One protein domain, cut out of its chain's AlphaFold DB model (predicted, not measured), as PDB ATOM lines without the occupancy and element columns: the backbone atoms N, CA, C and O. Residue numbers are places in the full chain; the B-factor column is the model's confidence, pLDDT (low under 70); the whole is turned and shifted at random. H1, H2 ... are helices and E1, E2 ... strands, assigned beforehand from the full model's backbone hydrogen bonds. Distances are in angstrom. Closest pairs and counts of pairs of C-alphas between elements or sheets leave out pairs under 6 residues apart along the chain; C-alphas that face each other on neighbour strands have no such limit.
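Overview. This is residues 398 to 525 and 536 to 584 of the 839 residues of an uncharacterized protein of Deltaproteobacteria bacterium (UniProt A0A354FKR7). A strongly twisted sheet of five strands stands across the domain, with the long helix H1 slanting over one of its faces and H7 and H8 packed on H1 farther out. H3 lies beside H1 near the edge strand E2, and at the opposite end of the longest axis the crossed pair H4 and H5 only grazes the sheet. The printed part has 177 residues, with eight named helices and five named strands in the order H1 H2 E1 H3 E2 H4 H5 E3 E4 E5 H6 H7 H8; the class is mixed, helices and strands. The sheet is mixed, in the order E2, E1, E3, E4, E5. The whole is compact, with a radius of gyration of the C-alphas of 16.7 A and spans of 55 by 37 by 29 A.

Arrangement. H1, residues 398 to 417, is the hub and touches four helices. Its residues 411 to 415 touch H2, residues 424 to 430, about perpendicular at 83 degrees; the closest C-alphas are those of Thr 414 and Arg 428, 6.9 A apart. The sheet holds E1, residues 433 to 436, E2, 457 to 460, E3, 500 to 508, E4, 514 to 520, and E5, 539 to 543. H1 is on it at a height of 9.1 A over the sheet, over E3 and E4, and runs slantwise to the strands, at 35 degrees to E4 on the local plane. E1 and E2 are parallel, with N 458 and O 433 2.8 A apart, within hydrogen-bond range. H3, residues 443 to 449, touches residues 400 to 407 of H1, with the C-alphas of Phe 403 and Leu 443 closest at 6.5 A. H1 and H3 on one face of the sheet make two layers, helices over strands. E1, H3 and E2 form a strand-helix-strand unit, two parallel neighbour strands with a helix between, and its crossover is right-handed. H4, residues 462 to 475, and H5, residues 482 to 491, touch about perpendicular at 88 degrees, with the C-alphas of Phe 472 and Phe 488 closest at 6.6 A. E2, H4, H5 and E3 form a split unit, with E1 between its strands in the sheet, and this crossover too is right-handed. E1 and E3 are parallel, with N 436 and O 502 2.8 A apart. E3 and E4 form a hairpin, antiparallel, with N 503 and O 517 2.8 A apart. E4 and E5 are antiparallel, with N 518 and O 540 2.8 A apart. H6, residues 544 to 549, only grazes the sheet. H7, residues 552 to 560, touches residues 411 to 415 of H1 at a steep tilt of 42 degrees, the same way; the C-alphas of Glu 412 and Ile 559 are closest, 5.1 A apart. H8, residues 568 to 581, touches H1 with its residues 578 to 581, opposite ways at a steep tilt of 41 degrees, with the C-alphas of Ala 401 and Gln 581 closest at 5.5 A. H4 and H5 are apart from H1. Every O i to N i+4 pair is within hydrogen-bond range in H1 to H7, and 9 of 10 in H8.

Along the chain. H1 begins at C-alpha 398, (188.586, 204.866, 249.660), and is 28.9 A long. H4 measures 20.1 A, E3 22.6 A and E4 19.2 A. H8 measures 19.5 A and ends at C-alpha 581, (186.068, 194.880, 251.525).

Size, cuts and confidence. The C-alphas farthest apart, those of Pro 477 and Ser 566, are 55.1 A apart. Residues 526 to 535 are not printed, and C-alphas 525 and 536 are 18.2 A apart across this cut, which falls in the link from E4 to E5. Of the links that are printed whole, none is long. The mean pLDDT of the printed part is 81.3; residues 419 to 426, 512, 522 to 525, 536 to 539 and 562 to 570 are under 70.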
ATOM      1  N   PHE A 398     189.906 205.508 249.601       91.00
ATOM      2  CA  PHE A 398     188.586 204.866 249.660       91.00
ATOM      3  C   PHE A 398     188.226 204.093 248.385       91.00
ATOM      4  O   PHE A 398     187.135 203.526 248.311       91.00
ATOM      5  N   ASP A 399     189.128 204.066 247.399       88.50
ATOM      6  CA  ASP A 399     188.830 203.643 246.031       88.50
ATOM      7  C   ASP A 399     188.329 202.190 245.956       88.50
ATOM      8  O   ASP A 399     187.177 201.946 245.597       88.50
ATOM      9  N   GLU A 400     189.143 201.224 246.388       89.88
ATOM     10  CA  GLU A 400     188.789 199.796 246.350       89.88
ATOM     11  C   GLU A 400     187.533 199.472 247.175       89.88
ATOM     12  O   GLU A 400     186.701 198.653 246.772       89.88
ATOM     13  N   ALA A 401     187.366 200.138 248.320       91.00
ATOM     14  CA  ALA A 401     186.273 199.863 249.242       91.00
ATOM     15  C   ALA A 401     184.923 200.378 248.719       91.00
ATOM     16  O   ALA A 401     183.893 199.708 248.851       91.00
ATOM     17  N   TYR A 402     184.917 201.554 248.088       92.81
ATOM     18  CA  TYR A 402     183.735 202.081 247.411       92.81
ATOM     19  C   TYR A 402     183.404 201.273 246.147       92.81
ATOM     20  O   TYR A 402     182.245 200.933 245.909       92.81
ATOM     21  N   PHE A 403     184.411 200.887 245.362       93.06
ATOM     22  CA  PHE A 403     184.190 200.071 244.169       93.06
ATOM     23  C   PHE A 403     183.651 198.678 244.482       93.06
ATOM     24  O   PHE A 403     182.787 198.188 243.758       93.06
ATOM     25  N   SER A 404     184.084 198.070 245.588       92.00
ATOM     26  CA  SER A 404     183.526 196.809 246.089       92.00
ATOM     27  C   SER A 404     182.031 196.937 246.407       92.00
ATOM     28  O   SER A 404     181.245 196.040 246.104       92.00
ATOM     29  N   LEU A 405     181.603 198.078 246.961       92.75
ATOM     30  CA  LEU A 405     180.186 198.354 247.208       92.75
ATOM     31  C   LEU A 405     179.397 198.496 245.896       92.75
ATOM     32  O   LEU A 405     178.334 197.893 245.752       92.75
ATOM     33  N   LEU A 406     179.929 199.233 244.914       91.75
ATOM     34  CA  LEU A 406     179.318 199.322 243.583       91.75
ATOM     35  C   LEU A 406     179.258 197.968 242.873       91.75
ATOM     36  O   LEU A 406     178.269 197.674 242.204       91.75
ATOM     37  N   GLN A 407     180.280 197.129 243.031       91.38
ATOM     38  CA  GLN A 407     180.290 195.778 242.487       91.38
ATOM     39  C   GLN A 407     179.086 194.980 243.000       91.38
ATOM     40  O   GLN A 407     178.393 194.360 242.198       91.38
ATOM     41  N   ILE A 408     178.787 195.028 244.303       89.38
ATOM     42  CA  ILE A 408     177.608 194.360 244.882       89.38
ATOM     43  C   ILE A 408     176.318 194.870 244.234       89.38
ATOM     44  O   ILE A 408     175.491 194.061 243.814       89.38
ATOM     45  N   VAL A 409     176.172 196.191 244.084       90.12
ATOM     46  CA  VAL A 409     174.997 196.805 243.439       90.12
ATOM     47  C   VAL A 409     174.841 196.330 241.993       90.12
ATOM     48  O   VAL A 409     173.741 195.973 241.575       90.12
ATOM     49  N   LEU A 410     175.935 196.271 241.229       90.38
ATOM     50  CA  LEU A 410     175.925 195.791 239.846       90.38
ATOM     51  C   LEU A 410     175.555 194.308 239.758       90.38
ATOM     52  O   LEU A 410     174.809 193.917 238.859       90.38
ATOM     53  N   LEU A 411     176.052 193.476 240.673       87.69
ATOM     54  CA  LEU A 411     175.735 192.048 240.713       87.69
ATOM     55  C   LEU A 411     174.271 191.798 241.083       87.69
ATOM     56  O   LEU A 411     173.615 190.977 240.442       87.69
ATOM     57  N   GLU A 412     173.746 192.544 242.054       85.81
ATOM     58  CA  GLU A 412     172.331 192.517 242.425       85.81
ATOM     59  C   GLU A 412     171.444 192.956 241.245       85.81
ATOM     60  O   GLU A 412     170.514 192.243 240.869       85.81
ATOM     61  N   ALA A 413     171.781 194.065 240.579       86.69
ATOM     62  CA  ALA A 413     171.066 194.552 239.396       86.69
ATOM     63  C   ALA A 413     171.112 193.553 238.226       86.69
ATOM     64  O   ALA A 413     170.099 193.296 237.577       86.69
ATOM     65  N   THR A 414     172.271 192.929 237.988       86.19
ATOM     66  CA  THR A 414     172.435 191.876 236.971       86.19
ATOM     67  C   THR A 414     171.514 190.696 237.261       86.19
ATOM     68  O   THR A 414     170.891 190.156 236.349       86.19
ATOM     69  N   LYS A 415     171.388 190.300 238.535       81.19
ATOM     70  CA  LYS A 415     170.482 189.222 238.933       81.19
ATOM     71  C   LYS A 415     169.016 189.579 238.678       81.19
ATOM     72  O   LYS A 415     168.260 188.702 238.266       81.19
ATOM     73  N   GLN A 416     168.633 190.836 238.899       80.88
ATOM     74  CA  GLN A 416     167.266 191.321 238.682       80.88
ATOM     75  C   GLN A 416     166.881 191.368 237.196       80.88
ATOM     76  O   GLN A 416     165.777 190.954 236.859       80.88
ATOM     77  N   VAL A 417     167.787 191.801 236.309       80.31
ATOM     78  CA  VAL A 417     167.553 191.807 234.847       80.31
ATOM     79  C   VAL A 417     167.356 190.394 234.293       80.31
ATOM     80  O   VAL A 417     166.564 190.177 233.383       80.31
ATOM     81  N   HIS A 418     168.068 189.421 234.862       78.94
ATOM     82  CA  HIS A 418     168.120 188.038 234.387       78.94
ATOM     83  C   HIS A 418     167.341 187.065 235.283       78.94
ATOM     84  O   HIS A 418     167.733 185.898 235.451       78.94
ATOM     85  N   SER A 419     166.266 187.546 235.914       64.56
ATOM     86  CA  SER A 419     165.414 186.744 236.791       64.56
ATOM     87  C   SER A 419     164.863 185.529 236.018       64.56
ATOM     88  O   SER A 419     164.206 185.654 234.995       64.56
ATOM     89  N   GLY A 420     165.223 184.319 236.464       59.38
ATOM     90  CA  GLY A 420     164.896 183.051 235.783       59.38
ATOM     91  C   GLY A 420     166.106 182.256 235.274       59.38
ATOM     92  O   GLY A 420     166.019 181.040 235.112       59.38
ATOM     93  N   THR A 421     167.270 182.891 235.122       59.34
ATOM     94  CA  THR A 421     168.512 182.238 234.656       59.34
ATOM     95  C   THR A 421     169.506 181.948 235.790       59.34
ATOM     96  O   THR A 421     169.618 182.702 236.763       59.34
ATOM     97  N   GLN A 422     170.218 180.816 235.690       55.62
ATOM     98  CA  GLN A 422     171.008 180.222 236.786       55.62
ATOM     99  C   GLN A 422     172.542 180.393 236.668       55.62
ATOM    100  O   GLN A 422     173.258 179.908 237.538       55.62
ATOM    101  N   PHE A 423     173.067 181.090 235.650       57.03
ATOM    102  CA  PHE A 423     174.514 181.134 235.358       57.03
ATOM    103  C   PHE A 423     175.174 182.490 235.687       57.03
ATOM    104  O   PHE A 423     175.236 183.375 234.836       57.03
ATOM    105  N   GLY A 424     175.714 182.648 236.903       59.69
ATOM    106  CA  GLY A 424     176.263 183.907 237.441       59.69
ATOM    107  C   GLY A 424     177.304 184.612 236.554       59.69
ATOM    108  O   GLY A 424     177.066 185.730 236.093       59.69
ATOM    109  N   GLY A 425     178.443 183.969 236.273       63.47
ATOM    110  CA  GLY A 425     179.501 184.543 235.422       63.47
ATOM    111  C   GLY A 425     179.104 184.794 233.956       63.47
ATOM    112  O   GLY A 425     179.561 185.760 233.347       63.47
ATOM    113  N   ILE A 426     178.205 183.976 233.396       69.12
ATOM    114  CA  ILE A 426     177.708 184.132 232.016       69.12
ATOM    115  C   ILE A 426     176.786 185.354 231.915       69.12
ATOM    116  O   ILE A 426     176.905 186.120 230.958       69.12
ATOM    117  N   MET A 427     175.938 185.608 232.922       74.44
ATOM    118  CA  MET A 427     175.058 186.787 232.932       74.44
ATOM    119  C   MET A 427     175.859 188.099 232.949       74.44
ATOM    120  O   MET A 427     175.495 189.041 232.239       74.44
ATOM    121  N   ARG A 428     176.998 188.152 233.666       76.62
ATOM    122  CA  ARG A 428     177.935 189.300 233.613       76.62
ATOM    123  C   ARG A 428     178.479 189.519 232.194       76.62
ATOM    124  O   ARG A 428     178.678 190.649 231.770       76.62
ATOM    125  N   GLY A 429     178.696 188.427 231.455       76.62
ATOM    126  CA  GLY A 429     179.143 188.418 230.059       76.62
ATOM    127  C   GLY A 429     178.126 188.968 229.054       76.62
ATOM    128  O   GLY A 429     178.508 189.507 228.013       76.62
ATOM    129  N   LEU A 430     176.835 188.827 229.361       81.56
ATOM    130  CA  LEU A 430     175.728 189.201 228.478       81.56
ATOM    131  C   LEU A 430     175.183 190.606 228.758       81.56
ATOM    132  O   LEU A 430     174.647 191.234 227.852       81.56
ATOM    133  N   THR A 431     175.378 191.115 229.973       87.06
ATOM    134  CA  THR A 431     174.887 192.429 230.417       87.06
ATOM    135  C   THR A 431     175.834 193.542 229.993       87.06
ATOM    136  O   THR A 431     177.027 193.466 230.270       87.06
ATOM    137  N   ARG A 432     175.318 194.591 229.348       90.94
ATOM    138  CA  ARG A 432     176.010 195.866 229.140       90.94
ATOM    139  C   ARG A 432     175.620 196.832 230.252       90.94
ATOM    140  O   ARG A 432     174.440 197.029 230.542       90.94
ATOM    141  N   TYR A 433     176.636 197.437 230.847       92.56
ATOM    142  CA  TYR A 433     176.526 198.363 231.960       92.56
ATOM    143  C   TYR A 433     176.855 199.773 231.486       92.56
ATOM    144  O   TYR A 433     177.894 199.976 230.856       92.56
ATOM    145  N   LEU A 434     176.011 200.733 231.854       93.00
ATOM    146  CA  LEU A 434     176.347 202.152 231.851       93.00
ATOM    147  C   LEU A 434     176.403 202.639 233.298       93.00
ATOM    148  O   LEU A 434     175.413 202.556 234.024       93.00
ATOM    149  N   ILE A 435     177.559 203.128 233.726       93.25
ATOM    150  CA  ILE A 435     177.783 203.633 235.079       93.25
ATOM    151  C   ILE A 435     177.997 205.140 234.990       93.25
ATOM    152  O   ILE A 435     179.023 205.597 234.490       93.25
ATOM    153  N   VAL A 436     177.025 205.904 235.481       91.88
ATOM    154  CA  VAL A 436     177.138 207.349 235.653       91.88
ATOM    155  C   VAL A 436     177.660 207.633 237.058       91.88
ATOM    156  O   VAL A 436     176.900 207.557 238.030       91.88
ATOM    157  N   ASP A 437     178.957 207.911 237.174       90.44
ATOM    158  CA  ASP A 437     179.622 208.139 238.459       90.44
ATOM    159  C   ASP A 437     180.842 209.073 238.321       90.44
ATOM    160  O   ASP A 437     181.729 208.850 237.502       90.44
ATOM    161  N   ASP A 438     180.903 210.102 239.172       88.06
ATOM    162  CA  ASP A 438     181.971 211.114 239.207       88.06
ATOM    163  C   ASP A 438     183.176 210.730 240.090       88.06
ATOM    164  O   ASP A 438     184.083 211.546 240.295       88.06
ATOM    165  N   PHE A 439     183.173 209.536 240.695       87.56
ATOM    166  CA  PHE A 439     184.153 209.151 241.708       87.56
ATOM    167  C   PHE A 439     185.587 209.120 241.162       87.56
ATOM    168  O   PHE A 439     186.369 210.037 241.444       87.56
ATOM    169  N   ARG A 440     185.949 208.088 240.385       83.25
ATOM    170  CA  ARG A 440     187.304 207.886 239.840       83.25
ATOM    171  C   ARG A 440     187.269 207.038 238.561       83.25
ATOM    172  O   ARG A 440     186.510 206.080 238.461       83.25
ATOM    173  N   SER A 441     188.162 207.340 237.616       79.31
ATOM    174  CA  SER A 441     188.201 206.719 236.279       79.31
ATOM    175  C   SER A 441     188.686 205.263 236.245       79.31
ATOM    176  O   SER A 441     188.350 204.528 235.319       79.31
ATOM    177  N   HIS A 442     189.435 204.806 237.252       87.62
ATOM    178  CA  HIS A 442     189.960 203.435 237.302       87.62
ATOM    179  C   HIS A 442     188.951 202.401 237.848       87.62
ATOM    180  O   HIS A 442     189.298 201.230 238.000       87.62
ATOM    181  N   LEU A 443     187.686 202.793 238.071       90.25
ATOM    182  CA  LEU A 443     186.581 201.870 238.372       90.25
ATOM    183  C   LEU A 443     186.482 200.747 237.328       90.25
ATOM    184  O   LEU A 443     186.255 199.591 237.675       90.25
ATOM    185  N   VAL A 444     186.677 201.070 236.044       91.12
ATOM    186  CA  VAL A 444     186.625 200.079 234.958       91.12
ATOM    187  C   VAL A 444     187.710 199.020 235.136       91.12
ATOM    188  O   VAL A 444     187.434 197.831 234.986       91.12
ATOM    189  N   ASP A 445     188.930 199.427 235.488       92.56
ATOM    190  CA  ASP A 445     190.042 198.499 235.706       92.56
ATOM    191  C   ASP A 445     189.768 197.587 236.905       92.56
ATOM    192  O   ASP A 445     189.979 196.377 236.804       92.56
ATOM    193  N   PHE A 446     189.220 198.144 237.990       92.25
ATOM    194  CA  PHE A 446     188.764 197.376 239.148       92.25
ATOM    195  C   PHE A 446     187.709 196.333 238.740       92.25
ATOM    196  O   PHE A 446     187.903 195.136 238.943       92.25
ATOM    197  N   LEU A 447     186.625 196.738 238.073       91.38
ATOM    198  CA  LEU A 447     185.563 195.811 237.659       91.38
ATOM    199  C   LEU A 447     186.076 194.714 236.708       91.38
ATOM    200  O   LEU A 447     185.653 193.560 236.806       91.38
ATOM    201  N   VAL A 448     187.028 195.031 235.826       91.00
ATOM    202  CA  VAL A 448     187.669 194.044 234.941       91.00
ATOM    203  C   VAL A 448     188.474 193.011 235.732       91.00
ATOM    204  O   VAL A 448     188.381 191.816 235.437       91.00
ATOM    205  N   GLN A 449     189.217 193.430 236.763       89.94
ATOM    206  CA  GLN A 449     189.902 192.504 237.679       89.94
ATOM    207  C   GLN A 449     188.907 191.589 238.411       89.94
ATOM    208  O   GLN A 449     189.206 190.422 238.663       89.94
ATOM    209  N   HIS A 450     187.687 192.077 238.642       86.75
ATOM    210  CA  HIS A 450     186.568 191.342 239.232       86.75
ATOM    211  C   HIS A 450     185.640 190.663 238.199       86.75
ATOM    212  O   HIS A 450     184.454 190.427 238.452       86.75
ATOM    213  N   ARG A 451     186.198 190.276 237.040       85.50
ATOM    214  CA  ARG A 451     185.564 189.432 236.003       85.50
ATOM    215  C   ARG A 451     184.381 190.071 235.258       85.50
ATOM    216  O   ARG A 451     183.596 189.351 234.641       85.50
ATOM    217  N   PHE A 452     184.252 191.397 235.252       88.69
ATOM    218  CA  PHE A 452     183.345 192.082 234.325       88.69
ATOM    219  C   PHE A 452     184.037 192.266 232.959       88.69
ATOM    220  O   PHE A 452     185.167 192.760 232.905       88.69
ATOM    221  N   PRO A 453     183.417 191.892 231.825       88.62
ATOM    222  CA  PRO A 453     184.052 192.069 230.523       88.62
ATOM    223  C   PRO A 453     184.177 193.554 230.168       88.62
ATOM    224  O   PRO A 453     183.168 194.243 230.052       88.62
ATOM    225  N   ARG A 454     185.399 194.039 229.902       91.06
ATOM    226  CA  ARG A 454     185.658 195.459 229.574       91.06
ATOM    227  C   ARG A 454     184.742 196.002 228.472       91.06
ATOM    228  O   ARG A 454     184.201 197.084 228.619       91.06
ATOM    229  N   VAL A 455     184.522 195.228 227.402       90.88
ATOM    230  CA  VAL A 455     183.659 195.599 226.256       90.88
ATOM    231  C   VAL A 455     182.183 195.806 226.620       90.88
ATOM    232  O   VAL A 455     181.396 196.245 225.787       90.88
ATOM    233  N   LYS A 456     181.784 195.448 227.842       90.62
ATOM    234  CA  LYS A 456     180.425 195.595 228.356       90.62
ATOM    235  C   LYS A 456     180.284 196.738 229.359       90.62
ATOM    236  O   LYS A 456     179.153 197.063 229.696       90.62
ATOM    237  N   ILE A 457     181.374 197.349 229.821       91.69
ATOM    238  CA  ILE A 457     181.347 198.413 230.831       91.69
ATOM    239  C   ILE A 457     181.553 199.754 230.142       91.69
ATOM    240  O   ILE A 457     182.580 199.972 229.503       91.69
ATOM    241  N   HIS A 458     180.592 200.651 230.309       92.25
ATOM    242  CA  HIS A 458     180.652 202.021 229.825       92.25
ATOM    243  C   HIS A 458     180.472 202.957 231.014       92.25
ATOM    244  O   HIS A 458     179.687 202.678 231.922       92.25
ATOM    245  N   THR A 459     181.227 204.047 231.030       91.56
ATOM    246  CA  THR A 459     181.187 205.046 232.098       91.56
ATOM    247  C   THR A 459     180.896 206.408 231.510       91.56
ATOM    248  O   THR A 459     181.400 206.726 230.436       91.56
ATOM    249  N   MET A 460     180.132 207.202 232.242       90.38
ATOM    250  CA  MET A 460     179.768 208.574 231.909       90.38
ATOM    251  C   MET A 460     179.867 209.401 233.195       90.38
ATOM    252  O   MET A 460     179.648 208.873 234.286       90.38
ATOM    253  N   ASP A 461     180.205 210.681 233.098       88.38
ATOM    254  CA  ASP A 461     180.153 211.571 234.259       88.38
ATOM    255  C   ASP A 461     178.783 212.265 234.376       88.38
ATOM    256  O   ASP A 461     177.942 212.246 233.472       88.38
ATOM    257  N   SER A 462     178.510 212.873 235.528       88.00
ATOM    258  CA  SER A 462     177.228 213.547 235.744       88.00
ATOM    259  C   SER A 462     177.021 214.771 234.841       88.00
ATOM    260  O   SER A 462     175.873 215.187 234.665       88.00
ATOM    261  N   ILE A 463     178.089 215.387 234.321       88.06
ATOM    262  CA  ILE A 463     178.009 216.574 233.457       88.06
ATOM    263  C   ILE A 463     177.594 216.157 232.048       88.06
ATOM    264  O   ILE A 463     176.684 216.766 231.491       88.06
ATOM    265  N   GLU A 464     178.179 215.092 231.510       88.81
ATOM    266  CA  GLU A 464     177.794 214.499 230.233       88.81
ATOM    267  C   GLU A 464     176.325 214.051 230.272       88.81
ATOM    268  O   GLU A 464     175.546 214.395 229.378       88.81
ATOM    269  N   LEU A 465     175.897 213.391 231.358       89.19
ATOM    270  CA  LEU A 465     174.486 213.038 231.559       89.19
ATOM    271  C   LEU A 465     173.582 214.283 231.528       89.19
ATOM    272  O   LEU A 465     172.503 214.269 230.931       89.19
ATOM    273  N   PHE A 466     174.007 215.363 232.189       87.38
ATOM    274  CA  PHE A 466     173.263 216.619 232.242       87.38
ATOM    275  C   PHE A 466     173.173 217.309 230.875       87.38
ATOM    276  O   PHE A 466     172.103 217.799 230.514       87.38
ATOM    277  N   GLN A 467     174.262 217.330 230.103       88.00
ATOM    278  CA  GLN A 467     174.295 217.890 228.750       88.00
ATOM    279  C   GLN A 467     173.334 217.141 227.825       88.00
ATOM    280  O   GLN A 467     172.450 217.769 227.242       88.00
ATOM    281  N   ARG A 468     173.411 215.806 227.790       88.50
ATOM    282  CA  ARG A 468     172.511 214.961 226.987       88.50
ATOM    283  C   ARG A 468     171.051 215.137 227.381       88.50
ATOM    284  O   ARG A 468     170.179 215.266 226.525       88.50
ATOM    285  N   PHE A 469     170.772 215.236 228.680       88.25
ATOM    286  CA  PHE A 469     169.420 215.523 229.148       88.25
ATOM    287  C   PHE A 469     168.918 216.899 228.676       88.25
ATOM    288  O   PHE A 469     167.753 217.037 228.299       88.25
ATOM    289  N   ASN A 470     169.776 217.923 228.665       86.88
ATOM    290  CA  ASN A 470     169.409 219.242 228.152       86.88
ATOM    291  C   ASN A 470     169.190 219.235 226.634       86.88
ATOM    292  O   ASN A 470     168.239 219.865 226.175       86.88
ATOM    293  N   GLU A 471     170.004 218.509 225.870       87.38
ATOM    294  CA  GLU A 471     169.809 218.310 224.428       87.38
ATOM    295  C   GLU A 471     168.476 217.612 224.140       87.38
ATOM    296  O   GLU A 471     167.679 218.104 223.338       87.38
ATOM    297  N   PHE A 472     168.169 216.535 224.869       87.00
ATOM    298  CA  PHE A 472     166.884 215.844 224.782       87.00
ATOM    299  C   PHE A 472     165.712 216.792 225.074       87.00
ATOM    300  O   PHE A 472     164.725 216.822 224.342       87.00
ATOM    301  N   LYS A 473     165.824 217.637 226.107       86.31
ATOM    302  CA  LYS A 473     164.802 218.647 226.419       86.31
ATOM    303  C   LYS A 473     164.641 219.715 225.337       86.31
ATOM    304  O   LYS A 473     163.536 220.219 225.166       86.31
ATOM    305  N   GLN A 474     165.710 220.091 224.636       85.81
ATOM    306  CA  GLN A 474     165.622 221.030 223.512       85.81
ATOM    307  C   GLN A 474     164.907 220.405 222.309       85.81
ATOM    308  O   GLN A 474     164.152 221.095 221.627       85.81
ATOM    309  N   GLN A 475     165.120 219.109 222.071       84.56
ATOM    310  CA  GLN A 475     164.452 218.350 221.009       84.56
ATOM    311  C   GLN A 475     162.985 218.031 221.346       84.56
ATOM    312  O   GLN A 475     162.165 217.905 220.438       84.56
ATOM    313  N   HIS A 476     162.650 217.970 222.639       84.62
ATOM    314  CA  HIS A 476     161.313 217.679 223.163       84.62
ATOM    315  C   HIS A 476     160.807 218.771 224.126       84.62
ATOM    316  O   HIS A 476     160.611 218.507 225.322       84.62
ATOM    317  N   PRO A 477     160.583 220.011 223.648       79.81
ATOM    318  CA  PRO A 477     160.186 221.142 224.492       79.81
ATOM    319  C   PRO A 477     158.811 220.959 225.161       79.81
ATOM    320  O   PRO A 477     158.481 221.670 226.111       79.81
ATOM    321  N   GLU A 478     157.998 220.008 224.692       81.56
ATOM    322  CA  GLU A 478     156.708 219.636 225.276       81.56
ATOM    323  C   GLU A 478     156.826 218.877 226.610       81.56
ATOM    324  O   GLU A 478     155.848 218.778 227.359       81.56
ATOM    325  N   LEU A 479     158.007 218.341 226.931       79.31
ATOM    326  CA  LEU A 479     158.252 217.561 228.139       79.31
ATOM    327  C   LEU A 479     158.789 218.432 229.276       79.31
ATOM    328  O   LEU A 479     159.860 219.027 229.185       79.31
ATOM    329  N   ASN A 480     158.083 218.437 230.410       72.06
ATOM    330  CA  ASN A 480     158.463 219.206 231.595       72.06
ATOM    331  C   ASN A 480     158.613 218.337 232.850       72.06
ATOM    332  O   ASN A 480     157.902 217.351 233.048       72.06
ATOM    333  N   GLY A 481     159.524 218.753 233.734       71.69
ATOM    334  CA  GLY A 481     159.690 218.175 235.070       71.69
ATOM    335  C   GLY A 481     160.156 216.706 235.078       71.69
ATOM    336  O   GLY A 481     160.881 216.287 234.175       71.69
ATOM    337  N   PRO A 482     159.763 215.913 236.094       72.25
ATOM    338  CA  PRO A 482     160.171 214.510 236.248       72.25
ATOM    339  C   PRO A 482     159.842 213.617 235.043       72.25
ATOM    340  O   PRO A 482     160.618 212.717 234.721       72.25
ATOM    341  N   ARG A 483     158.748 213.922 234.331       74.81
ATOM    342  CA  ARG A 483     158.313 213.191 233.132       74.81
ATOM    343  C   ARG A 483     159.320 213.300 231.987       74.81
ATOM    344  O   ARG A 483     159.517 212.339 231.252       74.81
ATOM    345  N   ALA A 484     160.002 214.441 231.861       80.44
ATOM    346  CA  ALA A 484     161.061 214.615 230.869       80.44
ATOM    347  C   ALA A 484     162.250 213.685 231.144       80.44
ATOM    348  O   ALA A 484     162.792 213.099 230.217       80.44
ATOM    349  N   TYR A 485     162.627 213.511 232.414       81.81
ATOM    350  CA  TYR A 485     163.749 212.650 232.802       81.81
ATOM    351  C   TYR A 485     163.426 211.161 232.645       81.81
ATOM    352  O   TYR A 485     164.264 210.394 232.179       81.81
ATOM    353  N   GLN A 486     162.203 210.748 232.990       79.31
ATOM    354  CA  GLN A 486     161.737 209.378 232.745       79.31
ATOM    355  C   GLN A 486     161.724 209.053 231.251       79.31
ATOM    356  O   GLN A 486     162.181 207.985 230.850       79.31
ATOM    357  N   ARG A 487     161.242 209.995 230.432       79.19
ATOM    358  CA  ARG A 487     161.184 209.825 228.985       79.19
ATOM    359  C   ARG A 487     162.567 209.852 228.339       79.19
ATOM    360  O   ARG A 487     162.819 209.024 227.481       79.19
ATOM    361  N   PHE A 488     163.486 210.689 228.821       85.88
ATOM    362  CA  PHE A 488     164.900 210.658 228.432       85.88
ATOM    363  C   PHE A 488     165.534 209.285 228.694       85.88
ATOM    364  O   PHE A 488     166.068 208.670 227.783       85.88
ATOM    365  N   MET A 489     165.374 208.735 229.902       83.69
ATOM    366  CA  MET A 489     165.920 207.414 230.260       83.69
ATOM    367  C   MET A 489     165.337 206.244 229.454       83.69
ATOM    368  O   MET A 489     165.887 205.140 229.492       83.69
ATOM    369  N   ARG A 490     164.204 206.457 228.772       77.94
ATOM    370  CA  ARG A 490     163.526 205.455 227.943       77.94
ATOM    371  C   ARG A 490     163.811 205.618 226.466       77.94
ATOM    372  O   ARG A 490     164.111 204.630 225.804       77.94
ATOM    373  N   ASP A 491     163.657 206.837 225.974       77.50
ATOM    374  CA  ASP A 491     163.585 207.150 224.552       77.50
ATOM    375  C   ASP A 491     164.962 207.530 223.992       77.50
ATOM    376  O   ASP A 491     165.136 207.499 222.776       77.50
ATOM    377  N   ASP A 492     165.943 207.853 224.846       83.31
ATOM    378  CA  ASP A 492     167.291 208.174 224.383       83.31
ATOM    379  C   ASP A 492     167.984 206.936 223.761       83.31
ATOM    380  O   ASP A 492     168.152 205.911 224.440       83.31
ATOM    381  N   PRO A 493     168.407 207.006 222.480       81.94
ATOM    382  CA  PRO A 493     168.980 205.867 221.762       81.94
ATOM    383  C   PRO A 493     170.268 205.303 222.366       81.94
ATOM    384  O   PRO A 493     170.628 204.161 222.072       81.94
ATOM    385  N   GLU A 494     170.997 206.082 223.163       82.69
ATOM    386  CA  GLU A 494     172.196 205.607 223.841       82.69
ATOM    387  C   GLU A 494     171.827 204.776 225.074       82.69
ATOM    388  O   GLU A 494     172.324 203.661 225.233       82.69
ATOM    389  N   PHE A 495     170.898 205.254 225.906       84.38
ATOM    390  CA  PHE A 495     170.494 204.563 227.140       84.38
ATOM    391  C   PHE A 495     169.793 203.224 226.866       84.38
ATOM    392  O   PHE A 495     169.921 202.285 227.656       84.38
ATOM    393  N   GLN A 496     169.116 203.089 225.721       81.75
ATOM    394  CA  GLN A 496     168.486 201.835 225.288       81.75
ATOM    395  C   GLN A 496     169.482 200.692 225.036       81.75
ATOM    396  O   GLN A 496     169.097 199.523 225.079       81.75
ATOM    397  N   GLN A 497     170.759 200.997 224.793       86.38
ATOM    398  CA  GLN A 497     171.777 199.993 224.478       86.38
ATOM    399  C   GLN A 497     172.296 199.251 225.710       86.38
ATOM    400  O   GLN A 497     173.072 198.310 225.555       86.38
ATOM    401  N   TYR A 498     171.899 199.655 226.914       89.50
ATOM    402  CA  TYR A 498     172.414 199.097 228.158       89.50
ATOM    403  C   TYR A 498     171.321 198.363 228.920       89.50
ATOM    404  O   TYR A 498     170.232 198.890 229.137       89.50
ATOM    405  N   GLU A 499     171.617 197.146 229.364       88.44
ATOM    406  CA  GLU A 499     170.693 196.362 230.177       88.44
ATOM    407  C   GLU A 499     170.634 196.865 231.629       88.44
ATOM    408  O   GLU A 499     169.578 196.809 232.259       88.44
ATOM    409  N   VAL A 500     171.744 197.406 232.146       89.56
ATOM    410  CA  VAL A 500     171.825 198.010 233.483       89.56
ATOM    411  C   VAL A 500     172.430 199.405 233.373       89.56
ATOM    412  O   VAL A 500     173.569 199.561 232.936       89.56
ATOM    413  N   VAL A 501     171.690 200.417 233.824       90.94
ATOM    414  CA  VAL A 501     172.199 201.782 233.988       90.94
ATOM    415  C   VAL A 501     172.193 202.136 235.468       90.94
ATOM    416  O   VAL A 501     171.148 202.113 236.119       90.94
ATOM    417  N   VAL A 502     173.367 202.471 235.993       91.62
ATOM    418  CA  VAL A 502     173.586 202.872 237.383       91.62
ATOM    419  C   VAL A 502     173.908 204.353 237.408       91.62
ATOM    420  O   VAL A 502     174.856 204.775 236.762       91.62
ATOM    421  N   ILE A 503     173.138 205.144 238.150       90.31
ATOM    422  CA  ILE A 503     173.330 206.592 238.240       90.31
ATOM    423  C   ILE A 503     173.566 206.962 239.691       90.31
ATOM    424  O   ILE A 503     172.628 206.994 240.499       90.31
ATOM    425  N   ASN A 504     174.817 207.271 240.018       88.44
ATOM    426  CA  ASN A 504     175.156 207.823 241.312       88.44
ATOM    427  C   ASN A 504     175.099 209.354 241.262       88.44
ATOM    428  O   ASN A 504     175.894 210.024 240.607       88.44
ATOM    429  N   ALA A 505     174.135 209.927 241.980       72.25
ATOM    430  CA  ALA A 505     173.951 211.368 242.006       72.25
ATOM    431  C   ALA A 505     174.850 212.085 243.027       72.25
ATOM    432  O   ALA A 505     174.901 213.316 242.971       72.25
ATOM    433  N   TRP A 506     175.527 211.365 243.935       83.44
ATOM    434  CA  TRP A 506     176.316 211.932 245.041       83.44
ATOM    435  C   TRP A 506     175.570 213.021 245.830       83.44
ATOM    436  O   TRP A 506     176.160 213.995 246.298       83.44
ATOM    437  N   ASN A 507     174.251 212.862 245.962       74.75
ATOM    438  CA  ASN A 507     173.391 213.744 246.737       74.75
ATOM    439  C   ASN A 507     172.895 212.983 247.963       74.75
ATOM    440  O   ASN A 507     172.218 211.965 247.826       74.75
ATOM    441  N   VAL A 508     173.260 213.472 249.145       71.12
ATOM    442  CA  VAL A 508     172.802 212.899 250.408       71.12
ATOM    443  C   VAL A 508     171.372 213.375 250.635       71.12
ATOM    444  O   VAL A 508     171.119 214.580 250.685       71.12
ATOM    445  N   GLU A 509     170.433 212.439 250.740       71.31
ATOM    446  CA  GLU A 509     169.040 212.770 251.036       71.31
ATOM    447  C   GLU A 509     168.910 213.419 252.425       71.31
ATOM    448  O   GLU A 509     169.824 213.383 253.250       71.31
ATOM    449  N   THR A 510     167.765 214.042 252.716       71.31
ATOM    450  CA  THR A 510     167.534 214.736 254.000       71.31
ATOM    451  C   THR A 510     167.700 213.828 255.223       71.31
ATOM    452  O   THR A 510     167.969 214.315 256.318       71.31
ATOM    453  N   ASN A 511     167.569 212.516 255.035       72.38
ATOM    454  CA  ASN A 511     167.776 211.469 256.034       72.38
ATOM    455  C   ASN A 511     169.253 211.047 256.214       72.38
ATOM    456  O   ASN A 511     169.533 210.219 257.074       72.38
ATOM    457  N   GLY A 512     170.193 211.588 255.432       69.62
ATOM    458  CA  GLY A 512     171.614 211.257 255.524       69.62
ATOM    459  C   GLY A 512     172.081 210.082 254.657       69.62
ATOM    460  O   GLY A 512     173.256 209.728 254.744       69.62
ATOM    461  N   THR A 513     171.220 209.494 253.819       81.25
ATOM    462  CA  THR A 513     171.559 208.302 253.020       81.25
ATOM    463  C   THR A 513     171.967 208.644 251.589       81.25
ATOM    464  O   THR A 513     171.443 209.589 250.990       81.25
ATOM    465  N   LEU A 514     172.892 207.863 251.022       85.88
ATOM    466  CA  LEU A 514     173.282 207.957 249.616       85.88
ATOM    467  C   LEU A 514     172.512 206.924 248.789       85.88
ATOM    468  O   LEU A 514     172.645 205.718 248.998       85.88
ATOM    469  N   ASN A 515     171.763 207.418 247.806       87.19
ATOM    470  CA  ASN A 515     170.955 206.598 246.917       87.19
ATOM    471  C   ASN A 515     171.529 206.563 245.500       87.19
ATOM    472  O   ASN A 515     171.868 207.596 244.916       87.19
ATOM    473  N   VAL A 516     171.563 205.364 244.926       89.00
ATOM    474  CA  VAL A 516     171.889 205.129 243.520       89.00
ATOM    475  C   VAL A 516     170.610 204.803 242.766       89.00
ATOM    476  O   VAL A 516     169.831 203.949 243.189       89.00
ATOM    477  N   LYS A 517     170.383 205.477 241.638       89.06
ATOM    478  CA  LYS A 517     169.247 205.183 240.761       89.06
ATOM    479  C   LYS A 517     169.632 204.087 239.778       89.06
ATOM    480  O   LYS A 517     170.698 204.151 239.170       89.06
ATOM    481  N   LEU A 518     168.749 203.114 239.607       87.81
ATOM    482  CA  LEU A 518     168.925 201.987 238.706       87.81
ATOM    483  C   LEU A 518     167.830 202.017 237.644       87.81
ATOM    484  O   LEU A 518     166.637 202.016 237.959       87.81
ATOM    485  N   ARG A 519     168.245 202.007 236.378       87.81
ATOM    486  CA  ARG A 519     167.372 201.659 235.259       87.81
ATOM    487  C   ARG A 519     167.764 200.269 234.789       87.81
ATOM    488  O   ARG A 519     168.895 200.046 234.361       87.81
ATOM    489  N   LEU A 520     166.812 199.355 234.877       85.12
ATOM    490  CA  LEU A 520     166.959 197.976 234.438       85.12
ATOM    491  C   LEU A 520     166.162 197.788 233.151       85.12
ATOM    492  O   LEU A 520     165.081 198.364 233.000       85.12
ATOM    493  N   ALA A 521     166.695 197.005 232.218       76.50
ATOM    494  CA  ALA A 521     165.915 196.554 231.077       76.50
ATOM    495  C   ALA A 521     164.720 195.705 231.557       76.50
ATOM    496  O   ALA A 521     164.856 194.959 232.532       76.50
ATOM    497  N   PRO A 522     163.548 195.819 230.905       66.50
ATOM    498  CA  PRO A 522     162.388 195.007 231.248       66.50
ATOM    499  C   PRO A 522     162.696 193.516 231.048       66.50
ATOM    500  O   PRO A 522     163.344 193.129 230.072       66.50
ATOM    501  N   VAL A 523     162.232 192.686 231.984       59.31
ATOM    502  CA  VAL A 523     162.393 191.228 231.924       59.31
ATOM    503  C   VAL A 523     161.565 190.711 230.747       59.31
ATOM    504  O   VAL A 523     160.378 191.009 230.646       59.31
ATOM    505  N   SER A 524     162.188 189.963 229.835       53.09
ATOM    506  CA  SER A 524     161.455 189.276 228.766       53.09
ATOM    507  C   SER A 524     160.746 188.062 229.366       53.09
ATOM    508  O   SER A 524     161.326 186.978 229.425       53.09
ATOM    509  N   GLU A 525     159.525 188.236 229.871       46.62
ATOM    510  CA  GLU A 525     158.687 187.095 230.245       46.62
ATOM    511  C   GLU A 525     158.251 186.365 228.967       46.62
ATOM    512  O   GLU A 525     157.826 186.976 227.985       46.62
ATOM    513  N   ASP A 536     155.852 204.682 231.470       52.53
ATOM    514  CA  ASP A 536     156.963 205.049 232.355       52.53
ATOM    515  C   ASP A 536     157.946 203.880 232.609       52.53
ATOM    516  O   ASP A 536     157.547 202.727 232.775       52.53
ATOM    517  N   ILE A 537     159.249 204.181 232.711       61.50
ATOM    518  CA  ILE A 537     160.275 203.246 233.216       61.50
ATOM    519  C   ILE A 537     160.218 203.160 234.749       61.50
ATOM    520  O   ILE A 537     160.131 204.186 235.427       61.50
ATOM    521  N   ILE A 538     160.409 201.955 235.306       60.16
ATOM    522  CA  ILE A 538     160.692 201.765 236.738       60.16
ATOM    523  C   ILE A 538     162.152 202.162 237.021       60.16
ATOM    524  O   ILE A 538     163.066 201.339 236.979       60.16
ATOM    525  N   LEU A 539     162.386 203.445 237.301       69.94
ATOM    526  CA  LEU A 539     163.628 203.903 237.929       69.94
ATOM    527  C   LEU A 539     163.583 203.487 239.402       69.94
ATOM    528  O   LEU A 539     162.912 204.130 240.210       69.94
ATOM    529  N   THR A 540     164.273 202.404 239.753       78.12
ATOM    530  CA  THR A 540     164.389 201.978 241.154       78.12
ATOM    531  C   THR A 540     165.514 202.749 241.845       78.12
ATOM    532  O   THR A 540     166.443 203.237 241.202       78.12
ATOM    533  N   SER A 541     165.415 202.919 243.163       81.31
ATOM    534  CA  SER A 541     166.445 203.572 243.978       81.31
ATOM    535  C   SER A 541     167.008 202.563 244.970       81.31
ATOM    536  O   SER A 541     166.241 201.854 245.622       81.31
ATOM    537  N   ARG A 542     168.335 202.494 245.087       86.62
ATOM    538  CA  ARG A 542     169.039 201.620 246.026       86.62
ATOM    539  C   ARG A 542     169.821 202.457 247.029       86.62
ATOM    540  O   ARG A 542     170.724 203.197 246.642       86.62
ATOM    541  N   ASN A 543     169.483 202.310 248.307       89.00
ATOM    542  CA  ASN A 543     170.196 202.949 249.405       89.00
ATOM    543  C   ASN A 543     171.481 202.186 249.727       89.00
ATOM    544  O   ASN A 543     171.446 201.030 250.147       89.00
ATOM    545  N   LEU A 544     172.619 202.846 249.534       90.00
ATOM    546  CA  LEU A 544     173.933 202.248 249.741       90.00
ATOM    547  C   LEU A 544     174.255 202.018 251.222       90.00
ATOM    548  O   LEU A 544     174.943 201.055 251.554       90.00
ATOM    549  N   HIS A 545     173.727 202.846 252.127       89.56
ATOM    550  CA  HIS A 545     173.891 202.652 253.569       89.56
ATOM    551  C   HIS A 545     173.126 201.424 254.071       89.56
ATOM    552  O   HIS A 545     173.605 200.740 254.979       89.56
ATOM    553  N   ASP A 546     171.989 201.102 253.449       88.38
ATOM    554  CA  ASP A 546     171.239 199.876 253.743       88.38
ATOM    555  C   ASP A 546     171.990 198.644 253.234       88.38
ATOM    556  O   ASP A 546     172.062 197.640 253.942       88.38
ATOM    557  N   VAL A 547     172.627 198.728 252.057       87.00
ATOM    558  CA  VAL A 547     173.487 197.648 251.538       87.00
ATOM    559  C   VAL A 547     174.630 197.358 252.512       87.00
ATOM    560  O   VAL A 547     174.841 196.201 252.853       87.00
ATOM    561  N   ILE A 548     175.312 198.381 253.035       89.38
ATOM    562  CA  ILE A 548     176.376 198.198 254.041       89.38
ATOM    563  C   ILE A 548     175.837 197.568 255.335       89.38
ATOM    564  O   ILE A 548     176.524 196.774 255.974       89.38
ATOM    565  N   SER A 549     174.617 197.933 255.736       87.31
ATOM    566  CA  SER A 549     174.013 197.487 256.999       87.31
ATOM    567  C   SER A 549     173.362 196.100 256.908       87.31
ATOM    568  O   SER A 549     173.031 195.512 257.939       87.31
ATOM    569  N   THR A 550     173.166 195.573 255.695       87.81
ATOM    570  CA  THR A 550     172.570 194.252 255.456       87.81
ATOM    571  C   THR A 550     173.563 193.149 255.826       87.81
ATOM    572  O   THR A 550     174.766 193.272 255.591       87.81
ATOM    573  N   ASN A 551     173.080 192.038 256.397       85.44
ATOM    574  CA  ASN A 551     173.956 190.920 256.744       85.44
ATOM    575  C   ASN A 551     174.661 190.392 255.476       85.44
ATOM    576  O   ASN A 551     173.977 190.101 254.491       85.44
ATOM    577  N   PRO A 552     175.994 190.185 255.480       83.25
ATOM    578  CA  PRO A 552     176.714 189.688 254.308       83.25
ATOM    579  C   PRO A 552     176.117 188.409 253.710       83.25
ATOM    580  O   PRO A 552     176.058 188.267 252.492       83.25
ATOM    581  N   ASN A 553     175.602 187.494 254.541       81.31
ATOM    582  CA  ASN A 553     174.966 186.273 254.045       81.31
ATOM    583  C   ASN A 553     173.652 186.545 253.302       81.31
ATOM    584  O   ASN A 553     173.358 185.839 252.341       81.31
ATOM    585  N   GLU A 554     172.884 187.551 253.720       82.88
ATOM    586  CA  GLU A 554     171.634 187.949 253.064       82.88
ATOM    587  C   GLU A 554     171.919 188.612 251.710       82.88
ATOM    588  O   GLU A 554     171.267 188.277 250.724       82.88
ATOM    589  N   LEU A 555     172.949 189.465 251.620       81.62
ATOM    590  CA  LEU A 555     173.411 190.043 250.346       81.62
ATOM    591  C   LEU A 555     173.903 188.968 249.370       81.62
ATOM    592  O   LEU A 555     173.610 188.993 248.177       81.62
ATOM    593  N   ILE A 556     174.653 187.987 249.870       81.81
ATOM    594  CA  ILE A 556     175.140 186.874 249.049       81.81
ATOM    595  C   ILE A 556     173.969 186.010 248.571       81.81
ATOM    596  O   ILE A 556     173.949 185.581 247.415       81.81
ATOM    597  N   GLN A 557     172.987 185.760 249.439       79.69
ATOM    598  CA  GLN A 557     171.774 185.029 249.081       79.69
ATOM    599  C   GLN A 557     170.924 185.790 248.059       79.69
ATOM    600  O   GLN A 557     170.422 185.152 247.138       79.69
ATOM    601  N   SER A 558     170.808 187.119 248.147       78.75
ATOM    602  CA  SER A 558     170.046 187.907 247.168       78.75
ATOM    603  C   SER A 558     170.687 187.891 245.775       78.75
ATOM    604  O   SER A 558     169.979 187.828 244.770       78.75
ATOM    605  N   ILE A 559     172.021 187.863 245.702       79.19
ATOM    606  CA  ILE A 559     172.764 187.797 244.435       79.19
ATOM    607  C   ILE A 559     172.743 186.379 243.843       79.19
ATOM    608  O   ILE A 559     172.539 186.210 242.637       79.19
ATOM    609  N   LEU A 560     172.948 185.342 244.664       75.94
ATOM    610  CA  LEU A 560     173.061 183.964 244.177       75.94
ATOM    611  C   LEU A 560     171.695 183.258 244.041       75.94
ATOM    612  O   LEU A 560     171.506 182.516 243.073       75.94
ATOM    613  N   GLY A 561     170.741 183.465 244.957       70.38
ATOM    614  CA  GLY A 561     169.462 182.731 245.110       70.38
ATOM    615  C   GLY A 561     169.569 181.448 245.968       70.38
ATOM    616  O   GLY A 561     170.643 181.150 246.486       70.38
ATOM    617  N   ASP A 562     168.540 180.591 246.025       60.50
ATOM    618  CA  ASP A 562     168.429 179.476 247.009       60.50
ATOM    619  C   ASP A 562     169.045 178.084 246.656       60.50
ATOM    620  O   ASP A 562     168.886 177.138 247.423       60.50
ATOM    621  N   ALA A 563     169.780 177.881 245.551       53.34
ATOM    622  CA  ALA A 563     170.167 176.522 245.088       53.34
ATOM    623  C   ALA A 563     171.595 176.010 245.456       53.34
ATOM    624  O   ALA A 563     172.548 176.769 245.609       53.34
ATOM    625  N   SER A 564     171.798 174.690 245.563       46.88
ATOM    626  CA  SER A 564     173.048 174.034 246.010       46.88
ATOM    627  C   SER A 564     173.897 173.458 244.853       46.88
ATOM    628  O   SER A 564     173.497 172.500 244.201       46.88
ATOM    629  N   GLY A 565     175.105 173.995 244.609       55.38
ATOM    630  CA  GLY A 565     176.029 173.508 243.564       55.38
ATOM    631  C   GLY A 565     177.509 173.863 243.809       55.38
ATOM    632  O   GLY A 565     177.809 174.747 244.605       55.38
ATOM    633  N   SER A 566     178.432 173.162 243.134       52.00
ATOM    634  CA  SER A 566     179.901 173.254 243.308       52.00
ATOM    635  C   SER A 566     180.521 174.573 242.807       52.00
ATOM    636  O   SER A 566     181.383 175.130 243.482       52.00
ATOM    637  N   GLU A 567     180.066 175.111 241.666       52.16
ATOM    638  CA  GLU A 567     180.556 176.384 241.089       52.16
ATOM    639  C   GLU A 567     180.196 177.608 241.955       52.16
ATOM    640  O   GLU A 567     180.973 178.558 242.054       52.16
ATOM    641  N   ARG A 568     179.097 177.535 242.729       59.84
ATOM    642  CA  ARG A 568     178.775 178.529 243.769       59.84
ATOM    643  C   ARG A 568     179.824 178.596 244.874       59.84
ATOM    644  O   ARG A 568     179.863 179.593 245.575       59.84
ATOM    645  N   GLY A 569     180.649 177.568 245.079       66.12
ATOM    646  CA  GLY A 569     181.684 177.588 246.114       66.12
ATOM    647  C   GLY A 569     182.751 178.652 245.856       66.12
ATOM    648  O   GLY A 569     183.206 179.296 246.798       66.12
ATOM    649  N   GLU A 570     183.124 178.867 244.594       69.44
ATOM    650  CA  GLU A 570     184.083 179.906 244.208       69.44
ATOM    651  C   GLU A 570     183.420 181.284 244.127       69.44
ATOM    652  O   GLU A 570     183.949 182.231 244.701       69.44
ATOM    653  N   GLU A 571     182.232 181.390 243.520       72.06
ATOM    654  CA  GLU A 571     181.481 182.655 243.449       72.06
ATOM    655  C   GLU A 571     181.059 183.160 244.839       72.06
ATOM    656  O   GLU A 571     181.128 184.355 245.118       72.06
ATOM    657  N   ARG A 572     180.682 182.257 245.754       77.56
ATOM    658  CA  ARG A 572     180.384 182.598 247.150       77.56
ATOM    659  C   ARG A 572     181.628 183.057 247.897       77.56
ATOM    660  O   ARG A 572     181.536 184.036 248.619       77.56
ATOM    661  N   ARG A 573     182.785 182.411 247.701       77.38
ATOM    662  CA  ARG A 573     184.060 182.866 248.290       77.38
ATOM    663  C   ARG A 573     184.481 184.236 247.753       77.38
ATOM    664  O   ARG A 573     185.001 185.042 248.516       77.38
ATOM    665  N   GLU A 574     184.258 184.496 246.463       78.81
ATOM    666  CA  GLU A 574     184.494 185.800 245.830       78.81
ATOM    667  C   GLU A 574     183.588 186.872 246.455       78.81
ATOM    668  O   GLU A 574     184.077 187.910 246.894       78.81
ATOM    669  N   LEU A 575     182.288 186.597 246.597       81.31
ATOM    670  CA  LEU A 575     181.337 187.514 247.235       81.31
ATOM    671  C   LEU A 575     181.580 187.692 248.745       81.31
ATOM    672  O   LEU A 575     181.431 188.798 249.258       81.31
ATOM    673  N   ASP A 576     181.997 186.642 249.459       81.38
ATOM    674  CA  ASP A 576     182.415 186.707 250.869       81.38
ATOM    675  C   ASP A 576     183.636 187.625 251.050       81.38
ATOM    676  O   ASP A 576     183.769 188.290 252.076       81.38
ATOM    677  N   LEU A 577     184.546 187.660 250.070       82.88
ATOM    678  CA  LEU A 577     185.699 188.558 250.084       82.88
ATOM    679  C   LEU A 577     185.273 190.005 249.801       82.88
ATOM    680  O   LEU A 577     185.620 190.898 250.570       82.88
ATOM    681  N   VAL A 578     184.468 190.220 248.756       84.12
ATOM    682  CA  VAL A 578     183.994 191.553 248.340       84.12
ATOM    683  C   VAL A 578     183.132 192.203 249.427       84.12
ATOM    684  O   VAL A 578     183.339 193.364 249.764       84.12
ATOM    685  N   THR A 579     182.225 191.451 250.062       83.81
ATOM    686  CA  THR A 579     181.381 191.950 251.169       83.81
ATOM    687  C   THR A 579     182.173 192.345 252.418       83.81
ATOM    688  O   THR A 579     181.687 193.146 253.210       83.81
ATOM    689  N   ARG A 580     183.400 191.835 252.605       84.00
ATOM    690  CA  ARG A 580     184.306 192.257 253.694       84.00
ATOM    691  C   ARG A 580     185.154 193.473 253.341       84.00
ATOM    692  O   ARG A 580     185.738 194.075 254.237       84.00
ATOM    693  N   GLN A 581     185.263 193.783 252.055       86.81
ATOM    694  CA  GLN A 581     186.068 194.880 251.525       86.81
ATOM    695  C   GLN A 581     185.244 196.145 251.280       86.81
ATOM    696  O   GLN A 581     185.825 197.177 250.962       86.81
ATOM    697  N   ILE A 582     183.915 196.098 251.441       89.38
ATOM    698  CA  ILE A 582     183.073 197.281 251.263       89.38
ATOM    699  C   ILE A 582     183.415 198.384 252.262       89.38
ATOM    700  O   ILE A 582     183.764 198.141 253.418       89.38
ATOM    701  N   ILE A 583     183.271 199.615 251.788       91.50
ATOM    702  CA  ILE A 583     183.433 200.829 252.582       91.50
ATOM    703  C   ILE A 583     182.543 200.819 253.835       91.50
ATOM    704  O   ILE A 583     181.401 200.355 253.805       91.50
ATOM    705  N   SER A 584     183.068 201.341 254.947       91.06
ATOM    706  CA  SER A 584     182.315 201.440 256.199       91.06
ATOM    707  C   SER A 584     181.191 202.480 256.103       91.06
ATOM    708  O   SER A 584     181.206 203.368 255.250       91.06
TER     709      SER A 584